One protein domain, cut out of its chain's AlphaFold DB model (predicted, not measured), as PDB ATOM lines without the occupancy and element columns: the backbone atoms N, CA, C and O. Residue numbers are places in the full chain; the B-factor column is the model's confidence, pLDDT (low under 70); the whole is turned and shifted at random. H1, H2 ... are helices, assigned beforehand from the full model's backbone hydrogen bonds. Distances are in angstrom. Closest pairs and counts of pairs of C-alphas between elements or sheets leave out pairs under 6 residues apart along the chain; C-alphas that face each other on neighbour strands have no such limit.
ATOM      1  N   PRO A  11     -24.130  55.360 -37.471       87.31
ATOM      2  CA  PRO A  11     -22.923  54.854 -36.817       87.31
ATOM      3  C   PRO A  11     -22.741  53.337 -36.936       87.31
ATOM      4  O   PRO A  11     -21.621  52.873 -37.138       87.31
ATOM      5  N   THR A  12     -23.820  52.551 -36.839       88.19
ATOM      6  CA  THR A  12     -23.733  51.094 -37.015       88.19
ATOM      7  C   THR A  12     -23.411  50.737 -38.460       88.19
ATOM      8  O   THR A  12     -22.566  49.875 -38.693       88.19
ATOM      9  N   LEU A  13     -24.039  51.401 -39.436       91.38
ATOM     10  CA  LEU A  13     -23.726  51.198 -40.855       91.38
ATOM     11  C   LEU A  13     -22.266  51.527 -41.162       91.38
ATOM     12  O   LEU A  13     -21.595  50.756 -41.839       91.38
ATOM     13  N   GLU A  14     -21.762  52.637 -40.633       92.56
ATOM     14  CA  GLU A  14     -20.380  53.068 -40.828       92.56
ATOM     15  C   GLU A  14     -19.377  52.079 -40.214       92.56
ATOM     16  O   GLU A  14     -18.365  51.735 -40.833       92.56
ATOM     17  N   PHE A  15     -19.683  51.575 -39.017       92.00
ATOM     18  CA  PHE A  15     -18.879  50.547 -38.372       92.00
ATOM     19  C   PHE A  15     -18.851  49.253 -39.197       92.00
ATOM     20  O   PHE A  15     -17.775  48.727 -39.477       92.00
ATOM     21  N   LEU A  16     -20.015  48.767 -39.644       93.81
ATOM     22  CA  LEU A  16     -20.117  47.561 -40.471       93.81
ATOM     23  C   LEU A  16     -19.422  47.724 -41.825       93.81
ATOM     24  O   LEU A  16     -18.755  46.792 -42.267       93.81
ATOM     25  N   GLN A  17     -19.524  48.899 -42.449       95.81
ATOM     26  CA  GLN A  17     -18.784  49.211 -43.670       95.81
ATOM     27  C   GLN A  17     -17.274  49.129 -43.425       95.81
ATOM     28  O   GLN A  17     -16.567  48.497 -44.192       95.81
ATOM     29  N   THR A  18     -16.784  49.673 -42.310       96.06
ATOM     30  CA  THR A  18     -15.349  49.620 -41.982       96.06
ATOM     31  C   THR A  18     -14.875  48.184 -41.703       96.06
ATOM     32  O   THR A  18     -13.747  47.821 -42.031       96.06
ATOM     33  N   ILE A  19     -15.732  47.335 -41.124       96.31
ATOM     34  CA  ILE A  19     -15.456  45.897 -40.985       96.31
ATOM     35  C   ILE A  19     -15.393  45.220 -42.356       96.31
ATOM     36  O   ILE A  19     -14.502  44.400 -42.574       96.31
ATOM     37  N   LEU A  20     -16.306  45.564 -43.269       97.19
ATOM     38  CA  LEU A  20     -16.285  45.053 -44.636       97.19
ATOM     39  C   LEU A  20     -14.987  45.460 -45.340       97.19
ATOM     40  O   LEU A  20     -14.290  44.587 -45.842       97.19
ATOM     41  N   ASP A  21     -14.598  46.732 -45.261       95.94
ATOM     42  CA  ASP A  21     -13.354  47.243 -45.848       95.94
ATOM     43  C   ASP A  21     -12.111  46.501 -45.315       95.94
ATOM     44  O   ASP A  21     -11.102  46.368 -46.011       95.94
ATOM     45  N   ALA A  22     -12.150  45.999 -44.075       97.12
ATOM     46  CA  ALA A  22     -11.055  45.223 -43.497       97.12
ATOM     47  C   ALA A  22     -10.887  43.840 -44.153       97.12
ATOM     48  O   ALA A  22      -9.751  43.392 -44.319       97.12
ATOM     49  N   ILE A  23     -11.990  43.171 -44.506       96.50
ATOM     50  CA  ILE A  23     -11.997  41.765 -44.953       96.50
ATOM     51  C   ILE A  23     -12.178  41.597 -46.464       96.50
ATOM     52  O   ILE A  23     -11.665  40.633 -47.029       96.50
ATOM     53  N   ASP A  24     -12.886  42.520 -47.111       96.81
ATOM     54  CA  ASP A  24     -13.164  42.513 -48.546       96.81
ATOM     55  C   ASP A  24     -12.025  43.212 -49.293       96.81
ATOM     56  O   ASP A  24     -12.141  44.337 -49.779       96.81
ATOM     57  N   ILE A  25     -10.860  42.559 -49.289       95.88
ATOM     58  CA  ILE A  25      -9.662  43.042 -49.978       95.88
ATOM     59  C   ILE A  25      -9.503  42.352 -51.342       95.88
ATOM     60  O   ILE A  25      -9.932  41.202 -51.491       95.88
ATOM     61  N   PRO A  26      -8.846  43.001 -52.324       96.12
ATOM     62  CA  PRO A  26      -8.676  42.445 -53.664       96.12
ATOM     63  C   PRO A  26      -8.098  41.026 -53.665       96.12
ATOM     64  O   PRO A  26      -7.158  40.710 -52.940       96.12
ATOM     65  N   ALA A  27      -8.643  40.151 -54.508       93.38
ATOM     66  CA  ALA A  27      -8.148  38.783 -54.620       93.38
ATOM     67  C   ALA A  27      -6.731  38.740 -55.234       93.38
ATOM     68  O   ALA A  27      -6.433  39.516 -56.152       93.38
ATOM     69  N   PRO A  28      -5.859  37.821 -54.774       96.19
ATOM     70  CA  PRO A  28      -4.508  37.692 -55.303       96.19
ATOM     71  C   PRO A  28      -4.531  37.178 -56.746       96.19
ATOM     72  O   PRO A  28      -5.326  36.305 -57.095       96.19
ATOM     73  N   ALA A  29      -3.618  37.687 -57.573       94.50
ATOM     74  CA  ALA A  29      -3.501  37.328 -58.983       94.50
ATOM     75  C   ALA A  29      -3.089  35.865 -59.197       94.50
ATOM     76  O   ALA A  29      -3.546  35.214 -60.138       94.50
ATOM     77  N   THR A  30      -2.185  35.352 -58.359       93.56
ATOM     78  CA  THR A  30      -1.623  34.002 -58.492       93.56
ATOM     79  C   THR A  30      -1.439  33.315 -57.133       93.56
ATOM     80  O   THR A  30      -1.479  33.970 -56.089       93.56
ATOM     81  N   PRO A  31      -1.185  31.990 -57.114       94.00
ATOM     82  CA  PRO A  31      -0.831  31.279 -55.886       94.00
ATOM     83  C   PRO A  31       0.419  31.828 -55.183       94.00
ATOM     84  O   PRO A  31       0.490  31.781 -53.958       94.00
ATOM     85  N   ASP A  32       1.376  32.389 -55.929       92.50
ATOM     86  CA  ASP A  32       2.581  33.003 -55.350       92.50
ATOM     87  C   ASP A  32       2.250  34.300 -54.588       92.50
ATOM     88  O   ASP A  32       2.872  34.604 -53.571       92.50
ATOM     89  N   ASP A  33       1.218  35.032 -55.027       94.19
ATOM     90  CA  ASP A  33       0.698  36.228 -54.351       94.19
ATOM     91  C   ASP A  33      -0.151  35.876 -53.107       94.19
ATOM     92  O   ASP A  33      -0.342  36.706 -52.211       94.19
ATOM     93  N   ALA A  34      -0.625  34.627 -52.995       94.44
ATOM     94  CA  ALA A  34      -1.547  34.198 -51.941       94.44
ATOM     95  C   ALA A  34      -0.945  34.277 -50.528       94.44
ATOM     96  O   ALA A  34      -1.674  34.523 -49.565       94.44
ATOM     97  N   ALA A  35       0.371  34.095 -50.379       95.75
ATOM     98  CA  ALA A  35       1.035  34.191 -49.079       95.75
ATOM     99  C   ALA A  35       1.022  35.630 -48.535       95.75
ATOM    100  O   ALA A  35       0.723  35.849 -47.358       95.75
ATOM    101  N   ALA A  36       1.306  36.610 -49.397       95.56
ATOM    102  CA  ALA A  36       1.259  38.026 -49.047       95.56
ATOM    103  C   ALA A  36      -0.186  38.486 -48.791       95.56
ATOM    104  O   ALA A  36      -0.448  39.079 -47.744       95.56
ATOM    105  N   TYR A  37      -1.129  38.103 -49.660       96.44
ATOM    106  CA  TYR A  37      -2.565  38.313 -49.445       96.44
ATOM    107  C   TYR A  37      -3.032  37.767 -48.090       96.44
ATOM    108  O   TYR A  37      -3.647  38.487 -47.307       96.44
ATOM    109  N   SER A  38      -2.687  36.515 -47.766       96.75
ATOM    110  CA  SER A  38      -3.121  35.869 -46.519       96.75
ATOM    111  C   SER A  38      -2.584  36.587 -45.285       96.75
ATOM    112  O   SER A  38      -3.286  36.692 -44.282       96.75
ATOM    113  N   ARG A  39      -1.352  37.107 -45.351       96.56
ATOM    114  CA  ARG A  39      -0.764  37.894 -44.264       96.56
ATOM    115  C   ARG A  39      -1.505  39.214 -44.064       96.56
ATOM    116  O   ARG A  39      -1.826  39.543 -42.926       96.56
ATOM    117  N   VAL A  40      -1.782  39.938 -45.149       96.88
ATOM    118  CA  VAL A  40      -2.526  41.206 -45.104       96.88
ATOM    119  C   VAL A  40      -3.944  40.979 -44.581       96.88
ATOM    120  O   VAL A  40      -4.378  41.672 -43.664       96.88
ATOM    121  N   LEU A  41      -4.646  39.965 -45.097       97.56
ATOM    122  CA  LEU A  41      -5.993  39.620 -44.647       97.56
ATOM    123  C   LEU A  41      -6.014  39.235 -43.165       97.56
ATOM    124  O   LEU A  41      -6.890  39.688 -42.435       97.56
ATOM    125  N   ALA A  42      -5.058  38.423 -42.706       97.62
ATOM    126  CA  ALA A  42      -4.995  38.003 -41.309       97.62
ATOM    127  C   ALA A  42      -4.816  39.191 -40.351       97.62
ATOM    128  O   ALA A  42      -5.473  39.237 -39.310       97.62
ATOM    129  N   ASP A  43      -3.966  40.156 -40.709       97.00
ATOM    130  CA  ASP A  43      -3.704  41.346 -39.895       97.00
ATOM    131  C   ASP A  43      -4.945  42.255 -39.819       97.00
ATOM    132  O   ASP A  43      -5.452  42.564 -38.735       97.00
ATOM    133  N   ARG A  44      -5.538  42.567 -40.981       97.94
ATOM    134  CA  ARG A  44      -6.759  43.384 -41.081       97.94
ATOM    135  C   ARG A  44      -7.957  42.729 -40.387       97.94
ATOM    136  O   ARG A  44      -8.668  43.386 -39.623       97.94
ATOM    137  N   ALA A  45      -8.154  41.423 -40.579       97.81
ATOM    138  CA  ALA A  45      -9.203  40.661 -39.902       97.81
ATOM    139  C   ALA A  45      -8.989  40.616 -38.380       97.81
ATOM    140  O   ALA A  45      -9.959  40.638 -37.618       97.81
ATOM    141  N   GLY A  46      -7.734  40.603 -37.921       97.31
ATOM    142  CA  GLY A  46      -7.383  40.728 -36.509       97.31
ATOM    143  C   GLY A  46      -7.893  42.037 -35.903       97.31
ATOM    144  O   GLY A  46      -8.568  42.013 -34.869       97.31
ATOM    145  N   HIS A  47      -7.646  43.167 -36.570       96.31
ATOM    146  CA  HIS A  47      -8.148  44.477 -36.138       96.31
ATOM    147  C   HIS A  47      -9.680  44.547 -36.131       96.31
ATOM    148  O   HIS A  47     -10.268  44.997 -35.144       96.31
ATOM    149  N   ALA A  48     -10.331  44.035 -37.179       96.19
ATOM    150  CA  ALA A  48     -11.789  43.954 -37.252       96.19
ATOM    151  C   ALA A  48     -12.378  43.118 -36.100       96.19
ATOM    152  O   ALA A  48     -13.353  43.519 -35.461       96.19
ATOM    153  N   ALA A  49     -11.756  41.979 -35.779       96.12
ATOM    154  CA  ALA A  49     -12.196  41.112 -34.692       96.12
ATOM    155  C   ALA A  49     -12.061  41.777 -33.312       96.12
ATOM    156  O   ALA A  49     -12.927  41.579 -32.460       96.12
ATOM    157  N   VAL A  50     -10.998  42.552 -33.072       92.38
ATOM    158  CA  VAL A  50     -10.843  43.335 -31.831       92.38
ATOM    159  C   VAL A  50     -11.945  44.388 -31.729       92.38
ATOM    160  O   VAL A  50     -12.667  44.411 -30.735       92.38
ATOM    161  N   ALA A  51     -12.147  45.174 -32.786       91.50
ATOM    162  CA  ALA A  51     -13.170  46.214 -32.825       91.50
ATOM    163  C   ALA A  51     -14.586  45.653 -32.571       91.50
ATOM    164  O   ALA A  51     -15.347  46.204 -31.774       91.50
ATOM    165  N   LEU A  52     -14.925  44.510 -33.182       92.31
ATOM    166  CA  LEU A  52     -16.194  43.810 -32.945       92.31
ATOM    167  C   LEU A  52     -16.347  43.346 -31.496       92.31
ATOM    168  O   LEU A  52     -17.415  43.518 -30.911       92.31
ATOM    169  N   ARG A  53     -15.300  42.759 -30.904       91.62
ATOM    170  CA  ARG A  53     -15.337  42.311 -29.504       91.62
ATOM    171  C   ARG A  53     -15.556  43.477 -28.549       91.62
ATOM    172  O   ARG A  53     -16.358  43.332 -27.630       91.62
ATOM    173  N   ASP A  54     -14.921  44.619 -28.793       88.25
ATOM    174  CA  ASP A  54     -15.074  45.810 -27.954       88.25
ATOM    175  C   ASP A  54     -16.502  46.373 -28.013       88.25
ATOM    176  O   ASP A  54     -17.083  46.701 -26.972       88.25
ATOM    177  N   VAL A  55     -17.108  46.420 -29.207       86.62
ATOM    178  CA  VAL A  55     -18.523  46.799 -29.374       86.62
ATOM    179  C   VAL A  55     -19.437  45.820 -28.632       86.62
ATOM    180  O   VAL A  55     -20.286  46.245 -27.848       86.62
ATOM    181  N   LEU A  56     -19.253  44.513 -28.844       88.00
ATOM    182  CA  LEU A  56     -20.101  43.472 -28.253       88.00
ATOM    183  C   LEU A  56     -19.974  43.386 -26.727       88.00
ATOM    184  O   LEU A  56     -20.948  43.063 -26.051       88.00
ATOM    185  N   ALA A  57     -18.801  43.697 -26.177       86.94
ATOM    186  CA  ALA A  57     -18.575  43.751 -24.737       86.94
ATOM    187  C   ALA A  57     -19.211  44.986 -24.070       86.94
ATOM    188  O   ALA A  57     -19.142  45.120 -22.850       86.94
ATOM    189  N   GLY A  58     -19.780  45.918 -24.846       76.94
ATOM    190  CA  GLY A  58     -20.200  47.223 -24.332       76.94
ATOM    191  C   GLY A  58     -19.017  48.074 -23.856       76.94
ATOM    192  O   GLY A  58     -19.221  49.087 -23.191       76.94
ATOM    193  N   ALA A  59     -17.784  47.686 -24.207       65.75
ATOM    194  CA  ALA A  59     -16.547  48.378 -23.848       65.75
ATOM    195  C   ALA A  59     -16.345  49.671 -24.653       65.75
ATOM    196  O   ALA A  59     -15.379  50.403 -24.434       65.75
ATOM    197  N   ALA A  60     -17.278  49.989 -25.553       60.19
ATOM    198  CA  ALA A  60     -17.377  51.256 -26.251       60.19
ATOM    199  C   ALA A  60     -17.736  52.400 -25.282       60.19
ATOM    200  O   ALA A  60     -18.763  53.057 -25.428       60.19
ATOM    201  N   GLN A  61     -16.867  52.693 -24.312       61.03
ATOM    202  CA  GLN A  61     -16.962  53.876 -23.449       61.03
ATOM    203  C   GLN A  61     -17.036  55.183 -24.267       61.03
ATOM    204  O   GLN A  61     -17.510  56.202 -23.777       61.03
ATOM    205  N   PHE A  62     -16.599  55.132 -25.531       65.69
ATOM    206  CA  PHE A  62     -16.641  56.218 -26.511       65.69
ATOM    207  C   PHE A  62     -17.637  55.976 -27.670       65.69
ATOM    208  O   PHE A  62     -17.671  56.746 -28.628       65.69
ATOM    209  N   GLY A  63     -18.449  54.915 -27.598       70.94
ATOM    210  CA  GLY A  63     -19.434  54.540 -28.616       70.94
ATOM    211  C   GLY A  63     -18.853  53.954 -29.923       70.94
ATOM    212  O   GLY A  63     -17.633  53.893 -30.102       70.94
ATOM    213  N   PRO A  64     -19.725  53.524 -30.860       72.31
ATOM    214  CA  PRO A  64     -19.327  52.913 -32.136       72.31
ATOM    215  C   PRO A  64     -18.465  53.822 -33.021       72.31
ATOM    216  O   PRO A  64     -17.590  53.339 -33.737       72.31
ATOM    217  N   GLY A  65     -18.661  55.144 -32.943       77.94
ATOM    218  CA  GLY A  65     -17.901  56.112 -33.740       77.94
ATOM    219  C   GLY A  65     -16.403  56.119 -33.420       77.94
ATOM    220  O   GLY A  65     -15.578  56.155 -34.330       77.94
ATOM    221  N   TRP A  66     -16.025  56.000 -32.142       82.75
ATOM    222  CA  TRP A  66     -14.613  55.910 -31.755       82.75
ATOM    223  C   TRP A  66     -13.963  54.603 -32.209       82.75
ATOM    224  O   TRP A  66     -12.840  54.609 -32.708       82.75
ATOM    225  N   ILE A  67     -14.675  53.483 -32.069       85.44
ATOM    226  CA  ILE A  67     -14.173  52.174 -32.504       85.44
ATOM    227  C   ILE A  67     -14.000  52.151 -34.028       85.44
ATOM    228  O   ILE A  67     -13.011  51.622 -34.530       85.44
ATOM    229  N   THR A  68     -14.910  52.797 -34.757       91.56
ATOM    230  CA  THR A  68     -14.809  52.986 -36.210       91.56
ATOM    231  C   THR A  68     -13.575  53.808 -36.584       91.56
ATOM    232  O   THR A  68     -12.800  53.395 -37.443       91.56
ATOM    233  N   TYR A  69     -13.345  54.937 -35.904       91.12
ATOM    234  CA  TYR A  69     -12.145  55.755 -36.101       91.12
ATOM    235  C   TYR A  69     -10.857  54.966 -35.829       91.12
ATOM    236  O   TYR A  69      -9.932  54.984 -36.641       91.12
ATOM    237  N   TYR A  70     -10.813  54.232 -34.714       89.56
ATOM    238  CA  TYR A  70      -9.690  53.365 -34.372       89.56
ATOM    239  C   TYR A  70      -9.431  52.314 -35.456       89.56
ATOM    240  O   TYR A  70      -8.284  52.129 -35.866       89.56
ATOM    241  N   LEU A  71     -10.482  51.641 -35.936       94.38
ATOM    242  CA  LEU A  71     -10.340  50.612 -36.958       94.38
ATOM    243  C   LEU A  71      -9.791  51.208 -38.255       94.38
ATOM    244  O   LEU A  71      -8.834  50.662 -38.792       94.38
ATOM    245  N   ARG A  72     -10.306  52.356 -38.711       95.31
ATOM    246  CA  ARG A  72      -9.775  53.046 -39.899       95.31
ATOM    247  C   ARG A  72      -8.284  53.343 -39.782       95.31
ATOM    248  O   ARG A  72      -7.538  52.986 -40.682       95.31
ATOM    249  N   ALA A  73      -7.847  53.883 -38.643       95.81
ATOM    250  CA  ALA A  73      -6.428  54.144 -38.410       95.81
ATOM    251  C   ALA A  73      -5.572  52.868 -38.539       95.81
ATOM    252  O   ALA A  73      -4.490  52.901 -39.115       95.81
ATOM    253  N   ARG A  74      -6.074  51.717 -38.067       95.88
ATOM    254  CA  ARG A  74      -5.390  50.425 -38.245       95.88
ATOM    255  C   ARG A  74      -5.392  49.933 -39.687       95.88
ATOM    256  O   ARG A  74      -4.401  49.357 -40.124       95.88
ATOM    257  N   LEU A  75      -6.472  50.156 -40.432       95.94
ATOM    258  CA  LEU A  75      -6.535  49.790 -41.849       95.94
ATOM    259  C   LEU A  75      -5.600  50.648 -42.711       95.94
ATOM    260  O   LEU A  75      -5.062  50.129 -43.689       95.94
ATOM    261  N   ASP A  76      -5.369  51.904 -42.327       96.31
ATOM    262  CA  ASP A  76      -4.396  52.792 -42.973       96.31
ATOM    263  C   ASP A  76      -2.948  52.344 -42.710       96.31
ATOM    264  O   ASP A  76      -2.096  52.427 -43.594       96.31
ATOM    265  N   GLU A  77      -2.666  51.814 -41.515       94.56
ATOM    266  CA  GLU A  77      -1.372  51.199 -41.175       94.56
ATOM    267  C   GLU A  77      -1.139  49.862 -41.907       94.56
ATOM    268  O   GLU A  77       0.005  49.431 -42.061       94.56
ATOM    269  N   THR A  78      -2.210  49.210 -42.371       91.62
ATOM    270  CA  THR A  78      -2.196  47.862 -42.963       91.62
ATOM    271  C   THR A  78      -2.850  47.849 -44.350       91.62
ATOM    272  O   THR A  78      -3.845  47.149 -44.566       91.62
ATOM    273  N   PRO A  79      -2.334  48.631 -45.319       92.50
ATOM    274  CA  PRO A  79      -2.984  48.799 -46.612       92.50
ATOM    275  C   PRO A  79      -3.179  47.457 -47.327       92.50
ATOM    276  O   PRO A  79      -2.337  46.561 -47.248       92.50
ATOM    277  N   ALA A  80      -4.288  47.331 -48.058       94.00
ATOM    278  CA  ALA A  80      -4.650  46.144 -48.836       94.00
ATOM    279  C   ALA A  80      -3.810  45.999 -50.126       94.00
ATOM    280  O   ALA A  80      -4.344  45.823 -51.216       94.00
ATOM    281  N   THR A  81      -2.491  46.130 -50.009       92.06
ATOM    282  CA  THR A  81      -1.530  46.165 -51.117       92.06
ATOM    283  C   THR A  81      -0.300  45.307 -50.792       92.06
ATOM    284  O   THR A  81      -0.246  44.636 -49.762       92.06
ATOM    285  N   GLY A  82       0.698  45.288 -51.683       90.50
ATOM    286  CA  GLY A  82       1.930  44.506 -51.497       90.50
ATOM    287  C   GLY A  82       1.888  43.095 -52.094       90.50
ATOM    288  O   GLY A  82       2.793  42.301 -51.852       90.50
TER     289      GLY A  82
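AT A GLANCE: This is residues 11 to 82 of the 93 residues of an uncharacterized protein of Streptomyces sp. ADI95-17 (UniProt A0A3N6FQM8). Three helices lie side by side in an up-and-down bundle, each running against the one before it, with the long H2 beside the shorter H1 and H3 in a rod. The printed part has 72 residues with H1, H2 and H3 in that order and no named strand: all helix. It is only just compact, close to loose, with a radius of gyration of the C-alphas of 13.1 A and spans of 43 by 17 by 17 A.

HOW THE PARTS SIT: H1, residues 11 to 23, forms a hairpin with H2, residues 34 to 56, at a shallow tilt of 23 degrees, opposite ways. H1 touches H2 with residues 19 to 23 alone, and H2 touches H1 with residues 41 to 48 alone; the closest C-alphas, of Ala 22 and Arg 44, are 5.3 A apart. H3, residues 63 to 77, forms a hairpin with H2 at 17 degrees, a shallow tilt; their closest C-alphas, of Ala 51 and Ile 67, are 6.1 A apart. H1 and H3 touch, the same way at a shallow 25 degrees, closest at the C-alphas of Phe 15 and Thr 68, 5.2 A. In H1 and H2 every O i to N i+4 pair is within hydrogen-bond range, in H3 10 of 11.

IN THESE COORDINATES: H1 begins at C-alpha 11 (-22.923, 54.854, -36.817) and is 18.9 A long, H2 31.5 A, and H3 22.3 A, ending at C-alpha 77 (-1.372, 51.199, -41.175).

THE WHOLE: The farthest C-alphas, of Thr 30 and Gln 61, are 43.1 A apart. The printed part has no cut, and both links are short. Residues 59 to 62 are under pLDDT 70.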